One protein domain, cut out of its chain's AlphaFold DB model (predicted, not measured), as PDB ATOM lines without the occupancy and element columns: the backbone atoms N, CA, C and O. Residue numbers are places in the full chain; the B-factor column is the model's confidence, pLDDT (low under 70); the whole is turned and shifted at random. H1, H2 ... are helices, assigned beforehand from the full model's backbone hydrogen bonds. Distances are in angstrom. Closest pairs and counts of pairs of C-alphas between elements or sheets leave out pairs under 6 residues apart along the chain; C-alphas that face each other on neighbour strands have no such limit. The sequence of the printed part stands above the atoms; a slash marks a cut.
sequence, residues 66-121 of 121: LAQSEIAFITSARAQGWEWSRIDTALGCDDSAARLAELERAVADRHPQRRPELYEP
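What this domain is: This is residues 66 to 121 of the 121 residues of an uncharacterized protein of Actinokineospora bangkokensis (UniProt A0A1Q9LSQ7). Two longer helices, H1 and H3, cross at a slant, the short H2 sits at the end where H3 begins, and a tail, residues 110 to 121, trails past H3's other end and adds to the length. The 56 printed residues hold H1, H2 and H3 in that order, all helix, with no named strand. The whole is loose, with a radius of gyration of the C-alphas of 13.4 A, and spans 42 by 20 by 14 A.

Where its parts are: Find C-alpha 66 at (42.473, 31.261, -9.234); from there H1 runs 19.8 A to residue 79. H2 is residues 84 to 91. H3, residues 96 to 109, runs 19.5 A to C-alpha 109 at (33.526, 27.275, -19.950).

How they stand to each other: H1 touches H3, closest at C-alphas Ala 67 and Leu 103, 5.8 A, at a steep tilt of 43 degrees, opposite ways. The hairpin H1 and H2 only just touch, with 3 pairs of C-alphas within 8 A, by H1's residues 74 to 78 alone; C-alphas Ile 74 and Ile 87 are closest, 7.0 A. H2 touches H3's residues 96 to 97 alone, closest at C-alphas Asp 88 and Ser 96, 5.4 A. In H1, H2 and H3 every O i to N i+4 pair is within hydrogen-bond range.

The domain as a whole: The farthest C-alphas, Gly 81 and Pro 121, are 43.3 A apart. The printed part has no cut, both links are tight, and residue 121 alone has pLDDT under 70.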
ATOM      1  N   LEU A  66      41.315  30.470  -8.811       93.50
ATOM      2  CA  LEU A  66      42.473  31.261  -9.234       93.50
ATOM      3  C   LEU A  66      42.112  32.185 -10.399       93.50
ATOM      4  O   LEU A  66      42.377  33.380 -10.319       93.50
ATOM      5  N   ALA A  67      41.452  31.659 -11.435       95.00
ATOM      6  CA  ALA A  67      41.040  32.458 -12.584       95.00
ATOM      7  C   ALA A  67      40.087  33.595 -12.182       95.00
ATOM      8  O   ALA A  67      40.275  34.736 -12.590       95.00
ATOM      9  N   GLN A  68      39.102  33.309 -11.325       94.56
ATOM     10  CA  GLN A  68      38.191  34.324 -10.786       94.56
ATOM     11  C   GLN A  68      38.928  35.385  -9.959       94.56
ATOM     12  O   GLN A  68      38.613  36.569 -10.064       94.56
ATOM     13  N   SER A  69      39.915  34.980  -9.156       96.62
ATOM     14  CA  SER A  69      40.730  35.910  -8.369       96.62
ATOM     15  C   SER A  69      41.611  36.795  -9.253       96.62
ATOM     16  O   SER A  69      41.754  37.980  -8.962       96.62
ATOM     17  N   GLU A  70      42.191  36.244 -10.320       97.69
ATOM     18  CA  GLU A  70      43.016  36.989 -11.278       97.69
ATOM     19  C   GLU A  70      42.163  38.007 -12.055       97.69
ATOM     20  O   GLU A  70      42.535  39.175 -12.128       97.69
ATOM     21  N   ILE A  71      40.960  37.620 -12.509       98.00
ATOM     22  CA  ILE A  71      39.967  38.552 -13.079       98.00
ATOM     23  C   ILE A  71      39.672  39.683 -12.089       98.00
ATOM     24  O   ILE A  71      39.810  40.856 -12.431       98.00
ATOM     25  N   ALA A  72      39.310  39.349 -10.845       98.00
ATOM     26  CA  ALA A  72      38.966  40.343  -9.832       98.00
ATOM     27  C   ALA A  72      40.126  41.309  -9.546       98.00
ATOM     28  O   ALA A  72      39.895  42.510  -9.378       98.00
ATOM     29  N   PHE A  73      41.363  40.806  -9.525       98.38
ATOM     30  CA  PHE A  73      42.563  41.626  -9.398       98.38
ATOM     31  C   PHE A  73      42.707  42.597 -10.576       98.38
ATOM     32  O   PHE A  73      42.795  43.803 -10.345       98.38
ATOM     33  N   ILE A  74      42.665  42.101 -11.819       98.12
ATOM     34  CA  ILE A  74      42.810  42.928 -13.027       98.12
ATOM     35  C   ILE A  74      41.720  44.003 -13.072       98.12
ATOM     36  O   ILE A  74      42.024  45.187 -13.224       98.12
ATOM     37  N   THR A  75      40.453  43.622 -12.886       98.00
ATOM     38  CA  THR A  75      39.322  44.561 -12.902       98.00
ATOM     39  C   THR A  75      39.467  45.630 -11.818       98.00
ATOM     40  O   THR A  75      39.270  46.814 -12.092       98.00
ATOM     41  N   SER A  76      39.867  45.243 -10.602       98.50
ATOM     42  CA  SER A  76      40.063  46.186  -9.492       98.50
ATOM     43  C   SER A  76      41.244  47.128  -9.729       98.50
ATOM     44  O   SER A  76      41.138  48.319  -9.441       98.50
ATOM     45  N   ALA A  77      42.353  46.625 -10.276       98.25
ATOM     46  CA  ALA A  77      43.523  47.430 -10.615       98.25
ATOM     47  C   ALA A  77      43.192  48.453 -11.712       98.25
ATOM     48  O   ALA A  77      43.507  49.637 -11.573       98.25
ATOM     49  N   ARG A  78      42.475  48.030 -12.764       98.19
ATOM     50  CA  ARG A  78      41.996  48.928 -13.827       98.19
ATOM     51  C   ARG A  78      41.055  50.003 -13.290       98.19
ATOM     52  O   ARG A  78      41.218  51.167 -13.641       98.19
ATOM     53  N   ALA A  79      40.128  49.647 -12.400       98.19
ATOM     54  CA  ALA A  79      39.230  50.612 -11.760       98.19
ATOM     55  C   ALA A  79      39.970  51.645 -10.887       98.19
ATOM     56  O   ALA A  79      39.502  52.768 -10.729       98.19
ATOM     57  N   GLN A  80      41.142  51.289 -10.357       98.25
ATOM     58  CA  GLN A  80      42.020  52.182  -9.592       98.25
ATOM     59  C   GLN A  80      43.020  52.956 -10.470       98.25
ATOM     60  O   GLN A  80      43.933  53.596  -9.948       98.25
ATOM     61  N   GLY A  81      42.875  52.898 -11.797       98.44
ATOM     62  CA  GLY A  81      43.708  53.644 -12.737       98.44
ATOM     63  C   GLY A  81      45.093  53.044 -12.975       98.44
ATOM     64  O   GLY A  81      45.990  53.752 -13.423       98.44
ATOM     65  N   TRP A  82      45.314  51.759 -12.676       98.50
ATOM     66  CA  TRP A  82      46.565  51.111 -13.071       98.50
ATOM     67  C   TRP A  82      46.613  50.940 -14.587       98.50
ATOM     68  O   TRP A  82      45.703  50.362 -15.186       98.50
ATOM     69  N   GLU A  83      47.706  51.389 -15.196       98.25
ATOM     70  CA  GLU A  83      48.013  51.109 -16.597       98.25
ATOM     71  C   GLU A  83      48.275  49.618 -16.829       98.25
ATOM     72  O   GLU A  83      48.757  48.917 -15.936       98.25
ATOM     73  N   TRP A  84      47.983  49.139 -18.041       97.88
ATOM     74  CA  TRP A  84      48.150  47.727 -18.403       97.88
ATOM     75  C   TRP A  84      49.572  47.222 -18.160       97.88
ATOM     76  O   TRP A  84      49.732  46.221 -17.476       97.88
ATOM     77  N   SER A  85      50.591  47.995 -18.541       97.62
ATOM     78  CA  SER A  85      52.005  47.644 -18.329       97.62
ATOM     79  C   SER A  85      52.375  47.390 -16.863       97.62
ATOM     80  O   SER A  85      53.246  46.574 -16.549       97.62
ATOM     81  N   ARG A  86      51.707  48.078 -15.930       98.25
ATOM     82  CA  ARG A  86      51.888  47.843 -14.495       98.25
ATOM     83  C   ARG A  86      51.251  46.522 -14.068       98.25
ATOM     84  O   ARG A  86      51.814  45.835 -13.220       98.25
ATOM     85  N   ILE A  87      50.086  46.191 -14.618       98.12
ATOM     86  CA  ILE A  87      49.387  44.929 -14.351       98.12
ATOM     87  C   ILE A  87      50.185  43.760 -14.946       98.12
ATOM     88  O   ILE A  87      50.426  42.795 -14.227       98.12
ATOM     89  N   ASP A  88      50.696  43.909 -16.171       97.94
ATOM     90  CA  ASP A  88      51.589  42.962 -16.860       97.94
ATOM     91  C   ASP A  88      52.791  42.610 -15.980       97.94
ATOM     92  O   ASP A  88      53.044  41.450 -15.659       97.94
ATOM     93  N   THR A  89      53.465  43.644 -15.466       97.75
ATOM     94  CA  THR A  89      54.593  43.483 -14.538       97.75
ATOM     95  C   THR A  89      54.178  42.776 -13.243       97.75
ATOM     96  O   THR A  89      54.914  41.930 -12.741       97.75
ATOM     97  N   ALA A  90      53.016  43.118 -12.677       97.12
ATOM     98  CA  ALA A  90      52.549  42.551 -11.411       97.12
ATOM     99  C   ALA A  90      52.143  41.073 -11.525       97.12
ATOM    100  O   ALA A  90      52.327  40.318 -10.571       97.12
ATOM    101  N   LEU A  91      51.589  40.670 -12.670       95.81
ATOM    102  CA  LEU A  91      51.175  39.295 -12.948       95.81
ATOM    103  C   LEU A  91      52.271  38.463 -13.625       95.81
ATOM    104  O   LEU A  91      52.134  37.244 -13.713       95.81
ATOM    105  N   GLY A  92      53.354  39.097 -14.079       96.06
ATOM    106  CA  GLY A  92      54.423  38.433 -14.819       96.06
ATOM    107  C   GLY A  92      53.954  37.903 -16.175       96.06
ATOM    108  O   GLY A  92      54.382  36.824 -16.582       96.06
ATOM    109  N   CYS A  93      53.048  38.620 -16.847       92.44
ATOM    110  CA  CYS A  93      52.539  38.270 -18.173       92.44
ATOM    111  C   CYS A  93      52.765  39.414 -19.170       92.44
ATOM    112  O   CYS A  93      52.891  40.567 -18.773       92.44
ATOM    113  N   ASP A  94      52.819  39.088 -20.463       93.50
ATOM    114  CA  ASP A  94      53.143  40.065 -21.514       93.50
ATOM    115  C   ASP A  94      51.932  40.904 -21.968       93.50
ATOM    116  O   ASP A  94      52.109  41.979 -22.535       93.50
ATOM    117  N   ASP A  95      50.708  40.406 -21.753       96.69
ATOM    118  CA  ASP A  95      49.460  41.076 -22.142       96.69
ATOM    119  C   ASP A  95      48.306  40.693 -21.197       96.69
ATOM    120  O   ASP A  95      47.598  39.693 -21.380       96.69
ATOM    121  N   SER A  96      48.095  41.516 -20.173       96.38
ATOM    122  CA  SER A  96      47.026  41.343 -19.185       96.38
ATOM    123  C   SER A  96      45.632  41.563 -19.767       96.38
ATOM    124  O   SER A  96      44.657  41.047 -19.219       96.38
ATOM    125  N   ALA A  97      45.499  42.320 -20.861       95.69
ATOM    126  CA  ALA A  97      44.202  42.556 -21.489       95.69
ATOM    127  C   ALA A  97      43.735  41.301 -22.242       95.69
ATOM    128  O   ALA A  97      42.601  40.849 -22.056       95.69
ATOM    129  N   ALA A  98      44.622  40.688 -23.029       96.44
ATOM    130  CA  ALA A  98      44.360  39.398 -23.660       96.44
ATOM    131  C   ALA A  98      44.154  38.295 -22.611       96.44
ATOM    132  O   ALA A  98      43.230  37.484 -22.737       96.44
ATOM    133  N   ARG A  99      44.960  38.306 -21.542       95.44
ATOM    134  CA  ARG A  99      44.825  37.380 -20.414       95.44
ATOM    135  C   ARG A  99      43.460  37.484 -19.740       95.44
ATOM    136  O   ARG A  99      42.841  36.457 -19.478       95.44
ATOM    137  N   LEU A 100      42.955  38.695 -19.505       97.06
ATOM    138  CA  LEU A 100      41.621  38.900 -18.937       97.06
ATOM    139  C   LEU A 100      40.540  38.230 -19.796       97.06
ATOM    140  O   LEU A 100      39.744  37.447 -19.279       97.06
ATOM    141  N   ALA A 101      40.558  38.461 -21.111       96.19
ATOM    142  CA  ALA A 101      39.593  37.855 -22.027       96.19
ATOM    143  C   ALA A 101      39.697  36.316 -22.072       96.19
ATOM    144  O   ALA A 101      38.689  35.615 -22.210       96.19
ATOM    145  N   GLU A 102      40.910  35.767 -21.957       95.50
ATOM    146  CA  GLU A 102      41.138  34.324 -21.846       95.50
ATOM    147  C   GLU A 102      40.534  33.760 -20.552       95.50
ATOM    148  O   GLU A 102      39.808  32.763 -20.589       95.50
ATOM    149  N   LEU A 103      40.804  34.408 -19.417       95.81
ATOM    150  CA  LEU A 103      40.310  33.998 -18.107       95.81
ATOM    151  C   LEU A 103      38.785  34.021 -18.047       95.81
ATOM    152  O   LEU A 103      38.183  33.059 -17.574       95.81
ATOM    153  N   GLU A 104      38.152  35.082 -18.548       96.19
ATOM    154  CA  GLU A 104      36.692  35.205 -18.586       96.19
ATOM    155  C   GLU A 104      36.056  34.060 -19.381       96.19
ATOM    156  O   GLU A 104      35.095  33.433 -18.922       96.19
ATOM    157  N   ARG A 105      36.644  33.710 -20.533       94.00
ATOM    158  CA  ARG A 105      36.214  32.554 -21.327       94.00
ATOM    159  C   ARG A 105      36.418  31.247 -20.567       94.00
ATOM    160  O   ARG A 105      35.500  30.436 -20.484       94.00
ATOM    161  N   ALA A 106      37.586  31.058 -19.957       91.19
ATOM    162  CA  ALA A 106      37.901  29.853 -19.198       91.19
ATOM    163  C   ALA A 106      36.961  29.659 -17.996       91.19
ATOM    164  O   ALA A 106      36.538  28.533 -17.727       91.19
ATOM    165  N   VAL A 107      36.606  30.734 -17.288       92.88
ATOM    166  CA  VAL A 107      35.632  30.712 -16.186       92.88
ATOM    167  C   VAL A 107      34.241  30.363 -16.710       92.88
ATOM    168  O   VAL A 107      33.578  29.493 -16.140       92.88
ATOM    169  N   ALA A 108      33.813  30.981 -17.813       90.69
ATOM    170  CA  ALA A 108      32.524  30.687 -18.430       90.69
ATOM    171  C   ALA A 108      32.422  29.229 -18.911       90.69
ATOM    172  O   ALA A 108      31.370  28.608 -18.766       90.69
ATOM    173  N   ASP A 109      33.499  28.655 -19.447       88.56
ATOM    174  CA  ASP A 109      33.526  27.275 -19.950       88.56
ATOM    175  C   ASP A 109      33.621  26.229 -18.837       88.56
ATOM    176  O   ASP A 109      33.168  25.093 -19.004       88.56
ATOM    177  N   ARG A 110      34.205  26.603 -17.694       84.44
ATOM    178  CA  ARG A 110      34.368  25.740 -16.518       84.44
ATOM    179  C   ARG A 110      33.265  25.931 -15.484       84.44
ATOM    180  O   ARG A 110      33.362  25.342 -14.415       84.44
ATOM    181  N   HIS A 111      32.239  26.739 -15.740       80.69
ATOM    182  CA  HIS A 111      31.208  27.008 -14.739       80.69
ATOM    183  C   HIS A 111      30.503  25.708 -14.286       80.69
ATOM    184  O   HIS A 111      30.110  24.923 -15.154       80.69
ATOM    185  N   PRO A 112      30.275  25.469 -12.975       79.62
ATOM    186  CA  PRO A 112      29.674  24.223 -12.483       79.62
ATOM    187  C   PRO A 112      28.324  23.867 -13.114       79.62
ATOM    188  O   PRO A 112      28.049  22.701 -13.346       79.62
ATOM    189  N   GLN A 113      27.511  24.867 -13.473       81.62
ATOM    190  CA  GLN A 113      26.235  24.631 -14.168       81.62
ATOM    191  C   GLN A 113      26.401  24.135 -15.613       81.62
ATOM    192  O   GLN A 113      25.489  23.526 -16.157       81.62
ATOM    193  N   ARG A 114      27.530  24.440 -16.262       83.12
ATOM    194  CA  ARG A 114      27.817  24.031 -17.647       83.12
ATOM    195  C   ARG A 114      28.586  22.723 -17.717       83.12
ATOM    196  O   ARG A 114      28.453  22.011 -18.705       83.12
ATOM    197  N   ARG A 115      29.409  22.453 -16.703       85.56
ATOM    198  CA  ARG A 115      30.247  21.257 -16.618       85.56
ATOM    199  C   ARG A 115      30.176  20.602 -15.238       85.56
ATOM    200  O   ARG A 115      31.187  20.601 -14.525       85.56
ATOM    201  N   PRO A 116      29.003  20.090 -14.823       83.81
ATOM    202  CA  PRO A 116      28.851  19.434 -13.524       83.81
ATOM    203  C   PRO A 116      29.812  18.246 -13.364       83.81
ATOM    204  O   PRO A 116      30.364  18.048 -12.284       83.81
ATOM    205  N   GLU A 117      30.156  17.554 -14.457       84.81
ATOM    206  CA  GLU A 117      31.066  16.401 -14.488       84.81
ATOM    207  C   GLU A 117      32.497  16.695 -13.999       84.81
ATOM    208  O   GLU A 117      33.275  15.779 -13.715       84.81
ATOM    209  N   LEU A 118      32.880  17.976 -13.931       82.50
ATOM    210  CA  LEU A 118      34.181  18.417 -13.420       82.50
ATOM    211  C   LEU A 118      34.201  18.607 -11.898       82.50
ATOM    212  O   LEU A 118      35.292  18.733 -11.328       82.50
ATOM    213  N   TYR A 119      33.029  18.651 -11.262       79.94
ATOM    214  CA  TYR A 119      32.837  19.016  -9.856       79.94
ATOM    215  C   TYR A 119      32.071  17.974  -9.048       79.94
ATOM    216  O   TYR A 119      32.181  17.989  -7.819       79.94
ATOM    217  N   GLU A 120      31.319  17.118  -9.731       78.62
ATOM    218  CA  GLU A 120      30.537  16.021  -9.178       78.62
ATOM    219  C   GLU A 120      31.237  14.674  -9.447       78.62
ATOM    220  O   GLU A 120      32.114  14.607 -10.325       78.62
ATOM    221  N   PRO A 121      30.971  13.642  -8.621       62.88
ATOM    222  CA  PRO A 121      31.490  12.287  -8.819       62.88
ATOM    223  C   PRO A 121      31.049  11.668 -10.146       62.88
ATOM    224  O   PRO A 121      29.868  11.847 -10.515       62.88
TER     225      PRO A 121